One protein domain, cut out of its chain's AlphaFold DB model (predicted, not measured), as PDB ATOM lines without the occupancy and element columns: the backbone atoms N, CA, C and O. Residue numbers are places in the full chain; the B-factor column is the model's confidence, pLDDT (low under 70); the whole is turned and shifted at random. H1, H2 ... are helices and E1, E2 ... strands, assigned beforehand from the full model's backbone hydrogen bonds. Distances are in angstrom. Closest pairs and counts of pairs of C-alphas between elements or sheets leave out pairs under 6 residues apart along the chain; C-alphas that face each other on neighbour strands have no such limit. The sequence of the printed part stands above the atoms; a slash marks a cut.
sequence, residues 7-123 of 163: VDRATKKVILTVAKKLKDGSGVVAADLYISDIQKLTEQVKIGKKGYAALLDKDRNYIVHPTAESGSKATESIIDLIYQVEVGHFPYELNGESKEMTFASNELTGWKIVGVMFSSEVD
ATOM      1  N   VAL A   7     286.616 255.254 360.097       86.75
ATOM      2  CA  VAL A   7     286.411 254.975 358.671       86.75
ATOM      3  C   VAL A   7     285.739 253.619 358.505       86.75
ATOM      4  O   VAL A   7     286.325 252.577 358.813       86.75
ATOM      5  N   ASP A   8     284.525 253.633 357.972       87.38
ATOM      6  CA  ASP A   8     283.793 252.423 357.650       87.38
ATOM      7  C   ASP A   8     284.525 251.592 356.588       87.38
ATOM      8  O   ASP A   8     285.027 252.105 355.579       87.38
ATOM      9  N   ARG A   9     284.568 250.272 356.784       80.62
ATOM     10  CA  ARG A   9     285.288 249.373 355.875       80.62
ATOM     11  C   ARG A   9     284.587 249.226 354.530       80.62
ATOM     12  O   ARG A   9     285.289 249.088 353.526       80.62
ATOM     13  N   ALA A  10     283.253 249.249 354.515       83.06
ATOM     14  CA  ALA A  10     282.454 249.016 353.317       83.06
ATOM     15  C   ALA A  10     282.331 250.281 352.458       83.06
ATOM     16  O   ALA A  10     282.581 250.245 351.257       83.06
ATOM     17  N   THR A  11     281.987 251.406 353.080       84.12
ATOM     18  CA  THR A  11     281.704 252.671 352.388       84.12
ATOM     19  C   THR A  11     282.911 253.596 352.275       84.12
ATOM     20  O   THR A  11     282.859 254.545 351.495       84.12
ATOM     21  N   LYS A  12     283.988 253.351 353.041       85.25
ATOM     22  CA  LYS A  12     285.161 254.241 353.165       85.25
ATOM     23  C   LYS A  12     284.827 255.649 353.675       85.25
ATOM     24  O   LYS A  12     285.656 256.548 353.571       85.25
ATOM     25  N   LYS A  13     283.633 255.845 354.236       86.50
ATOM     26  CA  LYS A  13     283.197 257.108 354.839       86.50
ATOM     27  C   LYS A  13     283.453 257.098 356.338       86.50
ATOM     28  O   LYS A  13     283.465 256.039 356.956       86.50
ATOM     29  N   VAL A  14     283.623 258.280 356.925       87.81
ATOM     30  CA  VAL A  14     283.683 258.418 358.383       87.81
ATOM     31  C   VAL A  14     282.270 258.276 358.948       87.81
ATOM     32  O   VAL A  14     281.363 259.034 358.583       87.81
ATOM     33  N   ILE A  15     282.089 257.293 359.821       91.38
ATOM     34  CA  ILE A  15     280.827 256.985 360.488       91.38
ATOM     35  C   ILE A  15     281.010 256.955 362.000       91.38
ATOM     36  O   ILE A  15     282.125 256.882 362.517       91.38
ATOM     37  N   LEU A  16     279.887 256.964 362.702       89.31
ATOM     38  CA  LEU A  16     279.795 256.666 364.119       89.31
ATOM     39  C   LEU A  16     278.682 255.644 364.330       89.31
ATOM     40  O   LEU A  16     277.587 255.791 363.792       89.31
ATOM     41  N   THR A  17     278.961 254.621 365.129       89.06
ATOM     42  CA  THR A  17     278.032 253.517 365.352       89.06
ATOM     43  C   THR A  17     277.398 253.629 366.726       89.06
ATOM     44  O   THR A  17     278.075 253.687 367.760       89.06
ATOM     45  N   VAL A  18     276.070 253.601 366.748       89.75
ATOM     46  CA  VAL A  18     275.284 253.455 367.970       89.75
ATOM     47  C   VAL A  18     274.870 251.998 368.085       89.75
ATOM     48  O   VAL A  18     274.108 251.500 367.262       89.75
ATOM     49  N   ALA A  19     275.355 251.308 369.115       90.69
ATOM     50  CA  ALA A  19     275.056 249.898 369.329       90.69
ATOM     51  C   ALA A  19     274.368 249.644 370.674       90.69
ATOM     52  O   ALA A  19     274.714 250.234 371.705       90.69
ATOM     53  N   LYS A  20     273.397 248.730 370.689       90.44
ATOM     54  CA  LYS A  20     272.660 248.318 371.885       90.44
ATOM     55  C   LYS A  20     272.510 246.803 371.925       90.44
ATOM     56  O   LYS A  20     272.049 246.184 370.970       90.44
ATOM     57  N   LYS A  21     272.884 246.209 373.059       92.69
ATOM     58  CA  LYS A  21     272.674 244.785 373.336       92.69
ATOM     59  C   LYS A  21     271.185 244.512 373.573       92.69
ATOM     60  O   LYS A  21     270.508 245.311 374.227       92.69
ATOM     61  N   LEU A  22     270.688 243.395 373.050       92.31
ATOM     62  CA  LEU A  22     269.329 242.924 373.317       92.31
ATOM     63  C   LEU A  22     269.177 242.503 374.786       92.31
ATOM     64  O   LEU A  22     270.146 242.112 375.439       92.31
ATOM     65  N   LYS A  23     267.956 242.604 375.326       91.62
ATOM     66  CA  LYS A  23     267.679 242.336 376.752       91.62
ATOM     67  C   LYS A  23     267.979 240.891 377.165       91.62
ATOM     68  O   LYS A  23     268.387 240.658 378.294       91.62
ATOM     69  N   ASP A  24     267.785 239.951 376.251       92.12
ATOM     70  CA  ASP A  24     268.062 238.517 376.397       92.12
ATOM     71  C   ASP A  24     269.548 238.162 376.186       92.12
ATOM     72  O   ASP A  24     269.968 237.034 376.419       92.12
ATOM     73  N   GLY A  25     270.353 239.128 375.737       90.69
ATOM     74  CA  GLY A  25     271.764 238.961 375.431       90.69
ATOM     75  C   GLY A  25     272.081 238.133 374.189       90.69
ATOM     76  O   GLY A  25     273.258 237.845 373.981       90.69
ATOM     77  N   SER A  26     271.086 237.813 373.359       93.25
ATOM     78  CA  SER A  26     271.247 236.988 372.152       93.25
ATOM     79  C   SER A  26     271.991 237.697 371.015       93.25
ATOM     80  O   SER A  26     272.497 237.046 370.103       93.25
ATOM     81  N   GLY A  27     272.102 239.028 371.072       92.56
ATOM     82  CA  GLY A  27     272.789 239.806 370.047       92.56
ATOM     83  C   GLY A  27     272.908 241.297 370.351       92.56
ATOM     84  O   GLY A  27     272.571 241.780 371.439       92.56
ATOM     85  N   VAL A  28     273.406 242.033 369.355       93.62
ATOM     86  CA  VAL A  28     273.593 243.488 369.371       93.62
ATOM     87  C   VAL A  28     272.960 244.074 368.114       93.62
ATOM     88  O   VAL A  28     273.206 243.593 367.014       93.62
ATOM     89  N   VAL A  29     272.166 245.128 368.285       92.50
ATOM     90  CA  VAL A  29     271.682 245.965 367.183       92.50
ATOM     91  C   VAL A  29     272.599 247.172 367.086       92.50
ATOM     92  O   VAL A  29     272.824 247.846 368.092       92.50
ATOM     93  N   ALA A  30     273.125 247.435 365.896       91.06
ATOM     94  CA  ALA A  30     273.976 248.579 365.603       91.06
ATOM     95  C   ALA A  30     273.363 249.415 364.477       91.06
ATOM     96  O   ALA A  30     272.755 248.869 363.558       91.06
ATOM     97  N   ALA A  31     273.511 250.731 364.575       90.75
ATOM     98  CA  ALA A  31     273.118 251.682 363.550       90.75
ATOM     99  C   ALA A  31     274.288 252.624 363.268       90.75
ATOM    100  O   ALA A  31     274.812 253.252 364.194       90.75
ATOM    101  N   ASP A  32     274.664 252.721 361.998       90.50
ATOM    102  CA  ASP A  32     275.748 253.582 361.543       90.50
ATOM    103  C   ASP A  32     275.193 254.935 361.101       90.50
ATOM    104  O   ASP A  32     274.242 255.023 360.323       90.50
ATOM    105  N   LEU A  33     275.803 255.996 361.614       89.56
ATOM    106  CA  LEU A  33     275.490 257.378 361.286       89.56
ATOM    107  C   LEU A  33     276.661 257.979 360.522       89.56
ATOM    108  O   LEU A  33     277.801 257.927 360.984       89.56
ATOM    109  N   TYR A  34     276.388 258.586 359.371       91.25
ATOM    110  CA  TYR A  34     277.414 259.320 358.642       91.25
ATOM    111  C   TYR A  34     277.728 260.628 359.359       91.25
ATOM    112  O   TYR A  34     276.837 261.439 359.620       91.25
ATOM    113  N   ILE A  35     279.015 260.881 359.603       90.12
ATOM    114  CA  ILE A  35     279.446 262.148 360.204       90.12
ATOM    115  C   ILE A  35     279.060 263.339 359.325       90.12
ATOM    116  O   ILE A  35     278.696 264.389 359.845       90.12
ATOM    117  N   SER A  36     279.020 263.158 358.002       89.50
ATOM    118  CA  SER A  36     278.571 264.193 357.068       89.50
ATOM    119  C   SER A  36     277.148 264.687 357.337       89.50
ATOM    120  O   SER A  36     276.846 265.845 357.069       89.50
ATOM    121  N   ASP A  37     276.260 263.833 357.847       90.75
ATOM    122  CA  ASP A  37     274.881 264.238 358.133       90.75
ATOM    123  C   ASP A  37     274.799 265.016 359.452       90.75
ATOM    124  O   ASP A  37     274.089 266.018 359.533       90.75
ATOM    125  N   ILE A  38     275.606 264.637 360.448       89.31
ATOM    126  CA  ILE A  38     275.768 265.404 361.695       89.31
ATOM    127  C   ILE A  38     276.404 266.769 361.403       89.31
ATOM    128  O   ILE A  38     275.972 267.788 361.941       89.31
ATOM    129  N   GLN A  39     277.395 266.809 360.514       89.06
ATOM    130  CA  GLN A  39     278.036 268.045 360.085       89.06
ATOM    131  C   GLN A  39     277.027 268.993 359.427       89.06
ATOM    132  O   GLN A  39     276.936 270.142 359.843       89.06
ATOM    133  N   LYS A  40     276.187 268.509 358.501       90.25
ATOM    134  CA  LYS A  40     275.118 269.325 357.893       90.25
ATOM    135  C   LYS A  40     274.142 269.891 358.922       90.25
ATOM    136  O   LYS A  40     273.717 271.033 358.789       90.25
ATOM    137  N   LEU A  41     273.772 269.105 359.936       87.88
ATOM    138  CA  LEU A  41     272.916 269.586 361.028       87.88
ATOM    139  C   LEU A  41     273.611 270.689 361.833       87.88
ATOM    140  O   LEU A  41     272.984 271.675 362.207       87.88
ATOM    141  N   THR A  42     274.913 270.543 362.063       88.00
ATOM    142  CA  THR A  42     275.721 271.517 362.806       88.00
ATOM    143  C   THR A  42     275.916 272.809 362.005       88.00
ATOM    144  O   THR A  42     275.806 273.895 362.562       88.00
ATOM    145  N   GLU A  43     276.113 272.717 360.689       86.88
ATOM    146  CA  GLU A  43     276.246 273.862 359.772       86.88
ATOM    147  C   GLU A  43     274.957 274.694 359.640       86.88
ATOM    148  O   GLU A  43     275.009 275.874 359.293       86.88
ATOM    149  N   GLN A  44     273.788 274.114 359.936       87.88
ATOM    150  CA  GLN A  44     272.529 274.867 359.998       87.88
ATOM    151  C   GLN A  44     272.468 275.810 361.209       87.88
ATOM    152  O   GLN A  44     271.692 276.770 361.199       87.88
ATOM    153  N   VAL A  45     273.284 275.567 362.239       87.50
ATOM    154  CA  VAL A  45     273.377 276.433 363.414       87.50
ATOM    155  C   VAL A  45     274.216 277.658 363.064       87.50
ATOM    156  O   VAL A  45     275.431 277.583 362.900       87.50
ATOM    157  N   LYS A  46     273.562 278.819 362.972       85.88
ATOM    158  CA  LYS A  46     274.236 280.100 362.733       85.88
ATOM    159  C   LYS A  46     274.602 280.769 364.051       85.88
ATOM    160  O   LYS A  46     273.717 281.173 364.801       85.88
ATOM    161  N   ILE A  47     275.900 280.926 364.295       89.25
ATOM    162  CA  ILE A  47     276.443 281.670 365.434       89.25
ATOM    163  C   ILE A  47     277.140 282.910 364.883       89.25
ATOM    164  O   ILE A  47     278.190 282.812 364.256       89.25
ATOM    165  N   GLY A  48     276.531 284.081 365.070       86.88
ATOM    166  CA  GLY A  48     277.001 285.298 364.411       86.88
ATOM    167  C   GLY A  48     277.064 285.135 362.884       86.88
ATOM    168  O   GLY A  48     276.180 284.545 362.260       86.88
ATOM    169  N   LYS A  49     278.113 285.684 362.283       87.00
ATOM    170  CA  LYS A  49     278.458 285.630 360.859       87.00
ATOM    171  C   LYS A  49     279.617 284.676 360.579       87.00
ATOM    172  O   LYS A  49     279.593 284.040 359.529       87.00
ATOM    173  N   LYS A  50     280.633 284.611 361.449       88.75
ATOM    174  CA  LYS A  50     281.814 283.740 361.287       88.75
ATOM    175  C   LYS A  50     281.914 282.661 362.361       88.75
ATOM    176  O   LYS A  50     282.732 281.756 362.218       88.75
ATOM    177  N   GLY A  51     281.120 282.754 363.425       90.75
ATOM    178  CA  GLY A  51     281.063 281.737 364.465       90.75
ATOM    179  C   GLY A  51     280.593 280.381 363.939       90.75
ATOM    180  O   GLY A  51     280.008 280.263 362.860       90.75
ATOM    181  N   TYR A  52     280.868 279.339 364.712       91.94
ATOM    182  CA  TYR A  52     280.598 277.959 364.332       91.94
ATOM    183  C   TYR A  52     280.310 277.097 365.557       91.94
ATOM    184  O   TYR A  52     280.726 277.408 366.674       91.94
ATOM    185  N   ALA A  53     279.614 275.987 365.331       93.31
ATOM    186  CA  ALA A  53     279.449 274.936 366.322       93.31
ATOM    187  C   ALA A  53     280.414 273.775 366.034       93.31
ATOM    188  O   ALA A  53     280.700 273.444 364.883       93.31
ATOM    189  N   ALA A  54     280.912 273.160 367.097       92.50
ATOM    190  CA  ALA A  54     281.746 271.975 367.085       92.50
ATOM    191  C   ALA A  54     281.197 270.951 368.083       92.50
ATOM    192  O   ALA A  54     280.554 271.298 369.077       92.50
ATOM    193  N   LEU A  55     281.442 269.675 367.808       93.38
ATOM    194  CA  LEU A  55     281.047 268.568 368.669       93.38
ATOM    195  C   LEU A  55     282.269 267.725 368.997       93.38
ATOM    196  O   LEU A  55     283.029 267.364 368.097       93.38
ATOM    197  N   LEU A  56     282.413 267.367 370.269       93.50
ATOM    198  CA  LEU A  56     283.436 266.444 370.742       93.50
ATOM    199  C   LEU A  56     282.805 265.256 371.473       93.50
ATOM    200  O   LEU A  56     281.747 265.384 372.091       93.50
ATOM    201  N   ASP A  57     283.452 264.097 371.399       91.56
ATOM    202  CA  ASP A  57     283.053 262.905 372.148       91.56
ATOM    203  C   ASP A  57     283.627 262.888 373.576       91.56
ATOM    204  O   ASP A  57     284.505 263.666 373.927       91.56
ATOM    205  N   LYS A  58     283.180 261.943 374.407       88.81
ATOM    206  CA  LYS A  58     283.663 261.779 375.789       88.81
ATOM    207  C   LYS A  58     285.186 261.585 375.926       88.81
ATOM    208  O   LYS A  58     285.727 261.811 377.005       88.81
ATOM    209  N   ASP A  59     285.860 261.139 374.865       88.75
ATOM    210  CA  ASP A  59     287.293 260.833 374.839       88.75
ATOM    211  C   ASP A  59     288.120 261.990 374.247       88.75
ATOM    212  O   ASP A  59     289.328 261.849 374.037       88.75
ATOM    213  N   ARG A  60     287.485 263.159 374.057       92.06
ATOM    214  CA  ARG A  60     288.074 264.401 373.538       92.06
ATOM    215  C   ARG A  60     288.471 264.321 372.067       92.06
ATOM    216  O   ARG A  60     289.415 264.993 371.654       92.06
ATOM    217  N   ASN A  61     287.763 263.530 371.266       92.12
ATOM    218  CA  ASN A  61     287.930 263.544 369.814       92.12
ATOM    219  C   ASN A  61     286.885 264.440 369.158       92.12
ATOM    220  O   ASN A  61     285.729 264.492 369.587       92.12
ATOM    221  N   TYR A  62     287.281 265.113 368.085       92.81
ATOM    222  CA  TYR A  62     286.374 265.898 367.266       92.81
ATOM    223  C   TYR A  62     285.402 264.979 366.531       92.81
ATOM    224  O   TYR A  62     285.800 264.116 365.758       92.81
ATOM    225  N   ILE A  63     284.106 265.178 366.740       91.94
ATOM    226  CA  ILE A  63     283.059 264.578 365.910       91.94
ATOM    227  C   ILE A  63     282.826 265.490 364.707       91.94
ATOM    228  O   ILE A  63     282.894 265.044 363.562       91.94
ATOM    229  N   VAL A  64     282.618 266.782 364.975       92.25
ATOM    230  CA  VAL A  64     282.450 267.835 363.968       92.25
ATOM    231  C   VAL A  64     283.282 269.041 364.385       92.25
ATOM    232  O   VAL A  64     283.154 269.521 365.511       92.25
ATOM    233  N   HIS A  65     284.111 269.544 363.477       91.81
ATOM    234  CA  HIS A  65     284.852 270.794 363.627       91.81
ATOM    235  C   HIS A  65     285.070 271.404 362.231       91.81
ATOM    236  O   HIS A  65     285.284 270.644 361.288       91.81
ATOM    237  N   PRO A  66     285.047 272.739 362.055       87.69
ATOM    238  CA  PRO A  66     285.222 273.359 360.735       87.69
ATOM    239  C   PRO A  66     286.589 273.088 360.094       87.69
ATOM    240  O   PRO A  66     286.699 273.088 358.872       87.69
ATOM    241  N   THR A  67     287.635 272.887 360.901       87.25
ATOM    242  CA  THR A  67     289.018 272.721 360.414       87.25
ATOM    243  C   THR A  67     289.707 271.439 360.871       87.25
ATOM    244  O   THR A  67     290.747 271.101 360.316       87.25
ATOM    245  N   ALA A  68     289.175 270.745 361.882       89.06
ATOM    246  CA  ALA A  68     289.814 269.552 362.433       89.06
ATOM    247  C   ALA A  68     289.133 268.306 361.869       89.06
ATOM    248  O   ALA A  68     287.915 268.280 361.696       89.06
ATOM    249  N   GLU A  69     289.921 267.274 361.578       89.44
ATOM    250  CA  GLU A  69     289.392 266.032 361.021       89.44
ATOM    251  C   GLU A  69     288.540 265.287 362.053       89.44
ATOM    252  O   GLU A  69     288.918 265.149 363.221       89.44
ATOM    253  N   SER A  70     287.396 264.762 361.623       89.44
ATOM    254  CA  SER A  70     286.547 263.923 362.467       89.44
ATOM    255  C   SER A  70     287.295 262.667 362.923       89.44
ATOM    256  O   SER A  70     287.846 261.929 362.111       89.44
ATOM    257  N   GLY A  71     287.291 262.407 364.227       86.12
ATOM    258  CA  GLY A  71     288.053 261.347 364.885       86.12
ATOM    259  C   GLY A  71     289.442 261.777 365.367       86.12
ATOM    260  O   GLY A  71     290.069 261.026 366.111       86.12
ATOM    261  N   SER A  72     289.924 262.971 365.000       90.81
ATOM    262  CA  SER A  72     291.181 263.507 365.536       90.81
ATOM    263  C   SER A  72     291.020 263.962 366.988       90.81
ATOM    264  O   SER A  72     289.946 264.400 367.408       90.81
ATOM    265  N   LYS A  73     292.096 263.848 367.772       91.00
ATOM    266  CA  LYS A  73     292.095 264.229 369.186       91.00
ATOM    267  C   LYS A  73     292.251 265.739 369.334       91.00
ATOM    268  O   LYS A  73     293.155 266.318 368.738       91.00
ATOM    269  N   ALA A  74     291.421 266.345 370.173       90.62
ATOM    270  CA  ALA A  74     291.540 267.743 370.547       90.62
ATOM    271  C   ALA A  74     292.692 267.905 371.553       90.62
ATOM    272  O   ALA A  74     292.722 267.251 372.602       90.62
ATOM    273  N   THR A  75     293.687 268.710 371.190       87.44
ATOM    274  CA  THR A  75     294.953 268.891 371.926       87.44
ATOM    275  C   THR A  75     295.129 270.309 372.457       87.44
ATOM    276  O   THR A  75     296.124 270.612 373.114       87.44
ATOM    277  N   GLU A  76     294.170 271.185 372.184       85.38
ATOM    278  CA  GLU A  76     294.180 272.570 372.605       85.38
ATOM    279  C   GLU A  76     294.021 272.657 374.128       85.38
ATOM    280  O   GLU A  76     293.214 271.949 374.730       85.38
ATOM    281  N   SER A  77     294.753 273.572 374.765       83.50
ATOM    282  CA  SER A  77     294.744 273.739 376.227       83.50
ATOM    283  C   SER A  77     293.354 274.049 376.797       83.50
ATOM    284  O   SER A  77     293.042 273.670 377.923       83.50
ATOM    285  N   ILE A  78     292.490 274.693 376.007       83.75
ATOM    286  CA  ILE A  78     291.110 275.008 376.393       83.75
ATOM    287  C   ILE A  78     290.252 273.749 376.587       83.75
ATOM    288  O   ILE A  78     289.303 273.764 377.369       83.75
ATOM    289  N   ILE A  79     290.602 272.635 375.933       88.75
ATOM    290  CA  ILE A  79     289.853 271.378 376.019       88.75
ATOM    291  C   ILE A  79     289.887 270.827 377.444       88.75
ATOM    292  O   ILE A  79     288.875 270.346 377.943       88.75
ATOM    293  N   ASP A  80     291.008 270.942 378.153       88.31
ATOM    294  CA  ASP A  80     291.071 270.504 379.549       88.31
ATOM    295  C   ASP A  80     290.075 271.255 380.435       88.31
ATOM    296  O   ASP A  80     289.433 270.643 381.289       88.31
ATOM    297  N   LEU A  81     289.899 272.558 380.196       85.88
ATOM    298  CA  LEU A  81     288.984 273.395 380.964       85.88
ATOM    299  C   LEU A  81     287.524 273.022 380.687       85.88
ATOM    300  O   LEU A  81     286.734 272.874 381.621       85.88
ATOM    301  N   ILE A  82     287.157 272.816 379.416       89.81
ATOM    302  CA  ILE A  82     285.759 272.526 379.081       89.81
ATOM    303  C   ILE A  82     285.311 271.156 379.602       89.81
ATOM    304  O   ILE A  82     284.134 270.991 379.890       89.81
ATOM    305  N   TYR A  83     286.204 270.173 379.763       90.69
ATOM    306  CA  TYR A  83     285.838 268.850 380.296       90.69
ATOM    307  C   TYR A  83     285.748 268.794 381.829       90.69
ATOM    308  O   TYR A  83     285.292 267.785 382.362       90.69
ATOM    309  N   GLN A  84     286.144 269.852 382.543       89.50
ATOM    310  CA  GLN A  84     286.011 269.925 384.005       89.50
ATOM    311  C   GLN A  84     284.619 270.372 384.465       89.50
ATOM    312  O   GLN A  84     284.236 270.106 385.600       89.50
ATOM    313  N   VAL A  85     283.869 271.055 383.599       90.00
ATOM    314  CA  VAL A  85     282.558 271.636 383.921       90.00
ATOM    315  C   VAL A  85     281.548 271.171 382.885       90.00
ATOM    316  O   VAL A  85     281.886 271.047 381.715       90.00
ATOM    317  N   GLU A  86     280.298 270.916 383.263       89.12
ATOM    318  CA  GLU A  86     279.294 270.430 382.308       89.12
ATOM    319  C   GLU A  86     278.870 271.505 381.305       89.12
ATOM    320  O   GLU A  86     278.853 271.242 380.098       89.12
ATOM    321  N   VAL A  87     278.604 272.715 381.797       93.12
ATOM    322  CA  VAL A  87     278.176 273.887 381.026       93.12
ATOM    323  C   VAL A  87     279.043 275.076 381.413       93.12
ATOM    324  O   VAL A  87     279.371 275.252 382.584       93.12
ATOM    325  N   GLY A  88     279.411 275.904 380.444       92.38
ATOM    326  CA  GLY A  88     280.234 277.068 380.724       92.38
ATOM    327  C   GLY A  88     280.375 277.998 379.537       92.38
ATOM    328  O   GLY A  88     279.988 277.679 378.412       92.38
ATOM    329  N   HIS A  89     280.940 279.160 379.827       91.94
ATOM    330  CA  HIS A  89     281.249 280.188 378.853       91.94
ATOM    331  C   HIS A  89     282.563 280.856 379.245       91.94
ATOM    332  O   HIS A  89     282.721 281.247 380.404       91.94
ATOM    333  N   PHE A  90     283.499 280.949 378.302       88.62
ATOM    334  CA  PHE A  90     284.817 281.524 378.538       88.62
ATOM    335  C   PHE A  90     285.334 282.253 377.294       88.62
ATOM    336  O   PHE A  90     285.272 281.688 376.193       88.62
ATOM    337  N   PRO A  91     285.918 283.448 377.469       89.19
ATOM    338  CA  PRO A  91     286.718 284.066 376.431       89.19
ATOM    339  C   PRO A  91     288.043 283.314 376.298       89.19
ATOM    340  O   PRO A  91     288.639 282.874 377.285       89.19
ATOM    341  N   TYR A  92     288.521 283.169 375.070       87.56
ATOM    342  CA  TYR A  92     289.812 282.569 374.774       87.56
ATOM    343  C   TYR A  92     290.397 283.158 373.493       87.56
ATOM    344  O   TYR A  92     289.689 283.693 372.643       87.56
ATOM    345  N   GLU A  93     291.709 283.038 373.342       85.88
ATOM    346  CA  GLU A  93     292.406 283.463 372.136       85.88
ATOM    347  C   GLU A  93     292.915 282.231 371.390       85.88
ATOM    348  O   GLU A  93     293.563 281.357 371.971       85.88
ATOM    349  N   LEU A  94     292.616 282.145 370.095       80.81
ATOM    350  CA  LEU A  94     293.111 281.072 369.239       80.81
ATOM    351  C   LEU A  94     293.541 281.649 367.899       80.81
ATOM    352  O   LEU A  94     292.713 282.201 367.174       80.81
ATOM    353  N   ASN A  95     294.818 281.454 367.563       79.88
ATOM    354  CA  ASN A  95     295.464 281.967 366.351       79.88
ATOM    355  C   ASN A  95     295.454 283.503 366.245       79.88
ATOM    356  O   ASN A  95     295.276 284.044 365.157       79.88
ATOM    357  N   GLY A  96     295.633 284.206 367.368       82.38
ATOM    358  CA  GLY A  96     295.641 285.675 367.403       82.38
ATOM    359  C   GLY A  96     294.250 286.313 367.328       82.38
ATOM    360  O   GLY A  96     294.129 287.526 367.185       82.38
ATOM    361  N   GLU A  97     293.187 285.504 367.378       85.31
ATOM    362  CA  GLU A  97     291.806 285.973 367.337       85.31
ATOM    363  C   GLU A  97     291.125 285.727 368.680       85.31
ATOM    364  O   GLU A  97     291.031 284.582 369.136       85.31
ATOM    365  N   SER A  98     290.604 286.805 369.271       91.00
ATOM    366  CA  SER A  98     289.764 286.734 370.466       91.00
ATOM    367  C   SER A  98     288.394 286.150 370.121       91.00
ATOM    368  O   SER A  98     287.722 286.590 369.175       91.00
ATOM    369  N   LYS A  99     288.011 285.118 370.868       91.81
ATOM    370  CA  LYS A  99     286.825 284.302 370.648       91.81
ATOM    371  C   LYS A  99     286.108 284.068 371.967       91.81
ATOM    372  O   LYS A  99     286.714 283.891 373.017       91.81
ATOM    373  N   GLU A 100     284.798 283.987 371.873       92.19
ATOM    374  CA  GLU A 100     283.904 283.586 372.940       92.19
ATOM    375  C   GLU A 100     283.505 282.130 372.727       92.19
ATOM    376  O   GLU A 100     282.910 281.786 371.701       92.19
ATOM    377  N   MET A 101     283.832 281.264 373.687       92.81
ATOM    378  CA  MET A 101     283.418 279.865 373.681       92.81
ATOM    379  C   MET A 101     282.272 279.657 374.659       92.81
ATOM    380  O   MET A 101     282.352 280.058 375.814       92.81
ATOM    381  N   THR A 102     281.238 278.949 374.225       94.06
ATOM    382  CA  THR A 102     280.174 278.433 375.086       94.06
ATOM    383  C   THR A 102     280.074 276.937 374.874       94.06
ATOM    384  O   THR A 102     280.129 276.471 373.740       94.06
ATOM    385  N   PHE A 103     279.911 276.164 375.939       94.81
ATOM    386  CA  PHE A 103     279.791 274.720 375.818       94.81
ATOM    387  C   PHE A 103     278.735 274.141 376.748       94.81
ATOM    388  O   PHE A 103     278.453 274.685 377.814       94.81
ATOM    389  N   ALA A 104     278.193 272.993 376.352       94.50
ATOM    390  CA  ALA A 104     277.286 272.188 377.154       94.50
ATOM    391  C   ALA A 104     277.545 270.697 376.917       94.50
ATOM    392  O   ALA A 104     277.857 270.277 375.801       94.50
ATOM    393  N   SER A 105     277.423 269.895 377.971       93.38
ATOM    394  CA  SER A 105     277.571 268.438 377.900       93.38
ATOM    395  C   SER A 105     276.205 267.789 377.759       93.38
ATOM    396  O   SER A 105     275.266 268.152 378.461       93.38
ATOM    397  N   ASN A 106     276.086 266.821 376.859       91.00
ATOM    398  CA  ASN A 106     274.889 266.014 376.715       91.00
ATOM    399  C   ASN A 106     275.010 264.750 377.575       91.00
ATOM    400  O   ASN A 106     275.868 263.909 377.313       91.00
ATOM    401  N   GLU A 107     274.135 264.588 378.566       86.88
ATOM    402  CA  GLU A 107     274.178 263.450 379.499       86.88
ATOM    403  C   GLU A 107     273.900 262.094 378.830       86.88
ATOM    404  O   GLU A 107     274.431 261.068 379.250       86.88
ATOM    405  N   LEU A 108     273.081 262.067 377.771       84.88
ATOM    406  CA  LEU A 108     272.685 260.822 377.105       84.88
ATOM    407  C   LEU A 108     273.815 260.242 376.253       84.88
ATOM    408  O   LEU A 108     273.994 259.023 376.206       84.88
ATOM    409  N   THR A 109     274.549 261.102 375.545       86.12
ATOM    410  CA  THR A 109     275.610 260.679 374.619       86.12
ATOM    411  C   THR A 109     277.016 260.850 375.188       86.12
ATOM    412  O   THR A 109     277.954 260.240 374.677       86.12
ATOM    413  N   GLY A 110     277.175 261.671 376.228       87.38
ATOM    414  CA  GLY A 110     278.474 262.120 376.725       87.38
ATOM    415  C   GLY A 110     279.182 263.095 375.779       87.38
ATOM    416  O   GLY A 110     280.385 263.298 375.910       87.38
ATOM    417  N   TRP A 111     278.476 263.653 374.790       91.94
ATOM    418  CA  TRP A 111     279.065 264.590 373.833       91.94
ATOM    419  C   TRP A 111     279.150 265.996 374.406       91.94
ATOM    420  O   TRP A 111     278.242 266.460 375.097       91.94
ATOM    421  N   LYS A 112     280.217 266.700 374.045       93.56
ATOM    422  CA  LYS A 112     280.398 268.117 374.323       93.56
ATOM    423  C   LYS A 112     279.994 268.921 373.096       93.56
ATOM    424  O   LYS A 112     280.595 268.773 372.034       93.56
ATOM    425  N   ILE A 113     278.979 269.762 373.239       93.81
ATOM    426  CA  ILE A 113     278.558 270.714 372.210       93.81
ATOM    427  C   ILE A 113     279.255 272.032 372.516       93.81
ATOM    428  O   ILE A 113     279.118 272.550 373.623       93.81
ATOM    429  N   VAL A 114     280.002 272.556 371.553       93.69
ATOM    430  CA  VAL A 114     280.791 273.781 371.685       93.69
ATOM    431  C   VAL A 114     280.325 274.775 370.628       93.69
ATOM    432  O   VAL A 114     280.306 274.461 369.446       93.69
ATOM    433  N   GLY A 115     279.940 275.974 371.042       93.75
ATOM    434  CA  GLY A 115     279.693 277.117 370.174       93.75
ATOM    435  C   GLY A 115     280.828 278.121 370.316       93.75
ATOM    436  O   GLY A 115     281.213 278.463 371.431       93.75
ATOM    437  N   VAL A 116     281.353 278.590 369.191       92.75
ATOM    438  CA  VAL A 116     282.423 279.587 369.136       92.75
ATOM    439  C   VAL A 116     281.922 280.804 368.373       92.75
ATOM    440  O   VAL A 116     281.403 280.676 367.264       92.75
ATOM    441  N   MET A 117     282.097 281.988 368.950       93.31
ATOM    442  CA  MET A 117     281.809 283.274 368.318       93.31
ATOM    443  C   MET A 117     283.055 284.158 368.355       93.31
ATOM    444  O   MET A 117     283.842 284.088 369.289       93.31
ATOM    445  N   PHE A 118     283.255 284.998 367.346       92.88
ATOM    446  CA  PHE A 118     284.398 285.908 367.301       92.88
ATOM    447  C   PHE A 118     284.044 287.207 368.022       92.88
ATOM    448  O   PHE A 118     283.057 287.850 367.662       92.88
ATOM    449  N   SER A 119     284.857 287.639 368.989       90.88
ATOM    450  CA  SER A 119     284.570 288.865 369.755       90.88
ATOM    451  C   SER A 119     284.537 290.104 368.844       90.88
ATOM    452  O   SER A 119     283.691 290.976 369.012       90.88
ATOM    453  N   SER A 120     285.339 290.109 367.771       90.81
ATOM    454  CA  SER A 120     285.323 291.169 366.745       90.81
ATOM    455  C   SER A 120     283.967 291.361 366.049       90.81
ATOM    456  O   SER A 120     283.673 292.449 365.556       90.81
ATOM    457  N   GLU A 121     283.118 290.332 365.998       89.44
ATOM    458  CA  GLU A 121     281.769 290.467 365.448       89.44
ATOM    459  C   GLU A 121     280.821 291.187 366.399       89.44
ATOM    460  O   GLU A 121     279.950 291.936 365.951       89.44
ATOM    461  N   VAL A 122     281.003 290.965 367.700       88.12
ATOM    462  CA  VAL A 122     280.266 291.680 368.740       88.12
ATOM    463  C   VAL A 122     280.636 293.157 368.677       88.12
ATOM    464  O   VAL A 122     279.743 294.002 368.651       88.12
ATOM    465  N   ASP A 123     281.926 293.464 368.533       89.31
ATOM    466  CA  ASP A 123     282.427 294.836 368.422       89.31
ATOM    467  C   ASP A 123     281.938 295.546 367.146       89.31
ATOM    468  O   ASP A 123     281.492 296.698 367.192       89.31
TER     469      ASP A 123
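This is residues 7 to 123 of the 163 residues of the protein "Cache domain-containing protein" of Brevibacillus panacihumi W25 (UniProt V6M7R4). A strongly twisted sheet of five strands makes the body, with H1 on one face near the E4 edge and H2 on the opposite face, while the two-stranded hairpin E1 and E2 reaches away as an arm and H3 sits at the other end of the long axis. At the arm's tip, residues 22 to 27 stick out free. The printed part has 117 residues, with three named helices and seven named strands in the order E1 E2 H1 E3 E4 H2 E5 E6 E7 H3, a mixed class of helices and strands. The larger sheet runs E4 E3 E7 E6 E5, all antiparallel. The whole is only just loose, close to compact, with a radius of gyration of the C-alphas of 16.3 A and spans of 58 by 30 by 23 A.

Start with E1, residues 14 to 21, and E2, residues 28 to 34, an antiparallel hairpin; N 18 and O 31 are 2.9 A apart, within hydrogen-bond range. H1, residues 35 to 43, follows at once, and its Ile 35 and Ile 15 of E1 have the closest C-alphas of that pair, 5.4 A apart. Next look at the hairpin of E3, residues 52 to 56, and E4, residues 62 to 64, where N 55 and O 64 are 2.9 A apart. H1 is on their sheet at a height of 7.7 A, only just over E4, with 3 of its C-alphas falling on it; the C-alphas of Gln 39 and Val 64, their closest, are 5.9 A apart. H2, residues 77 to 82, is on the opposite face, also at a height of 7.7 A. E5, residues 87 to 94, E6, residues 97 to 105, and E7, residues 112 to 118, form a meander, each the antiparallel neighbour of the one before: find N 92 and O 99 at 2.8 A, then N 115 and O 102 at 2.7 A. E5 bends by 62 degrees at residue 91. E7 is also the antiparallel neighbour of E3, with N 54 and O 114 at 2.8 A. H3, residues 119 to 123, is on the sheet at a height of 6.2 A, over none of its strands. E1 and E2 are apart from E3, E4, E5, E6 and E7. Every O i to N i+4 pair is within hydrogen-bond range in H1 and H3; H2 has 1 of 2, and 3 of 3 O i to N i+3 pairs.

Find C-alpha 14 at (283.683, 258.418, 358.383); from there E1 runs 23.0 A. E2 spans 19.5 A, H1 12.2 A, E5 20.3 A, E6 24.9 A and E7 19.5 A. H3 ends at C-alpha 123, (282.427, 294.836, 368.422).

The C-alphas farthest apart, of Ser 26 and Asp 123, are 59.0 A apart. The printed part has no cut; the link from E4 to H2, residues 65 to 76, is long. No printed residue is under 70 in pLDDT.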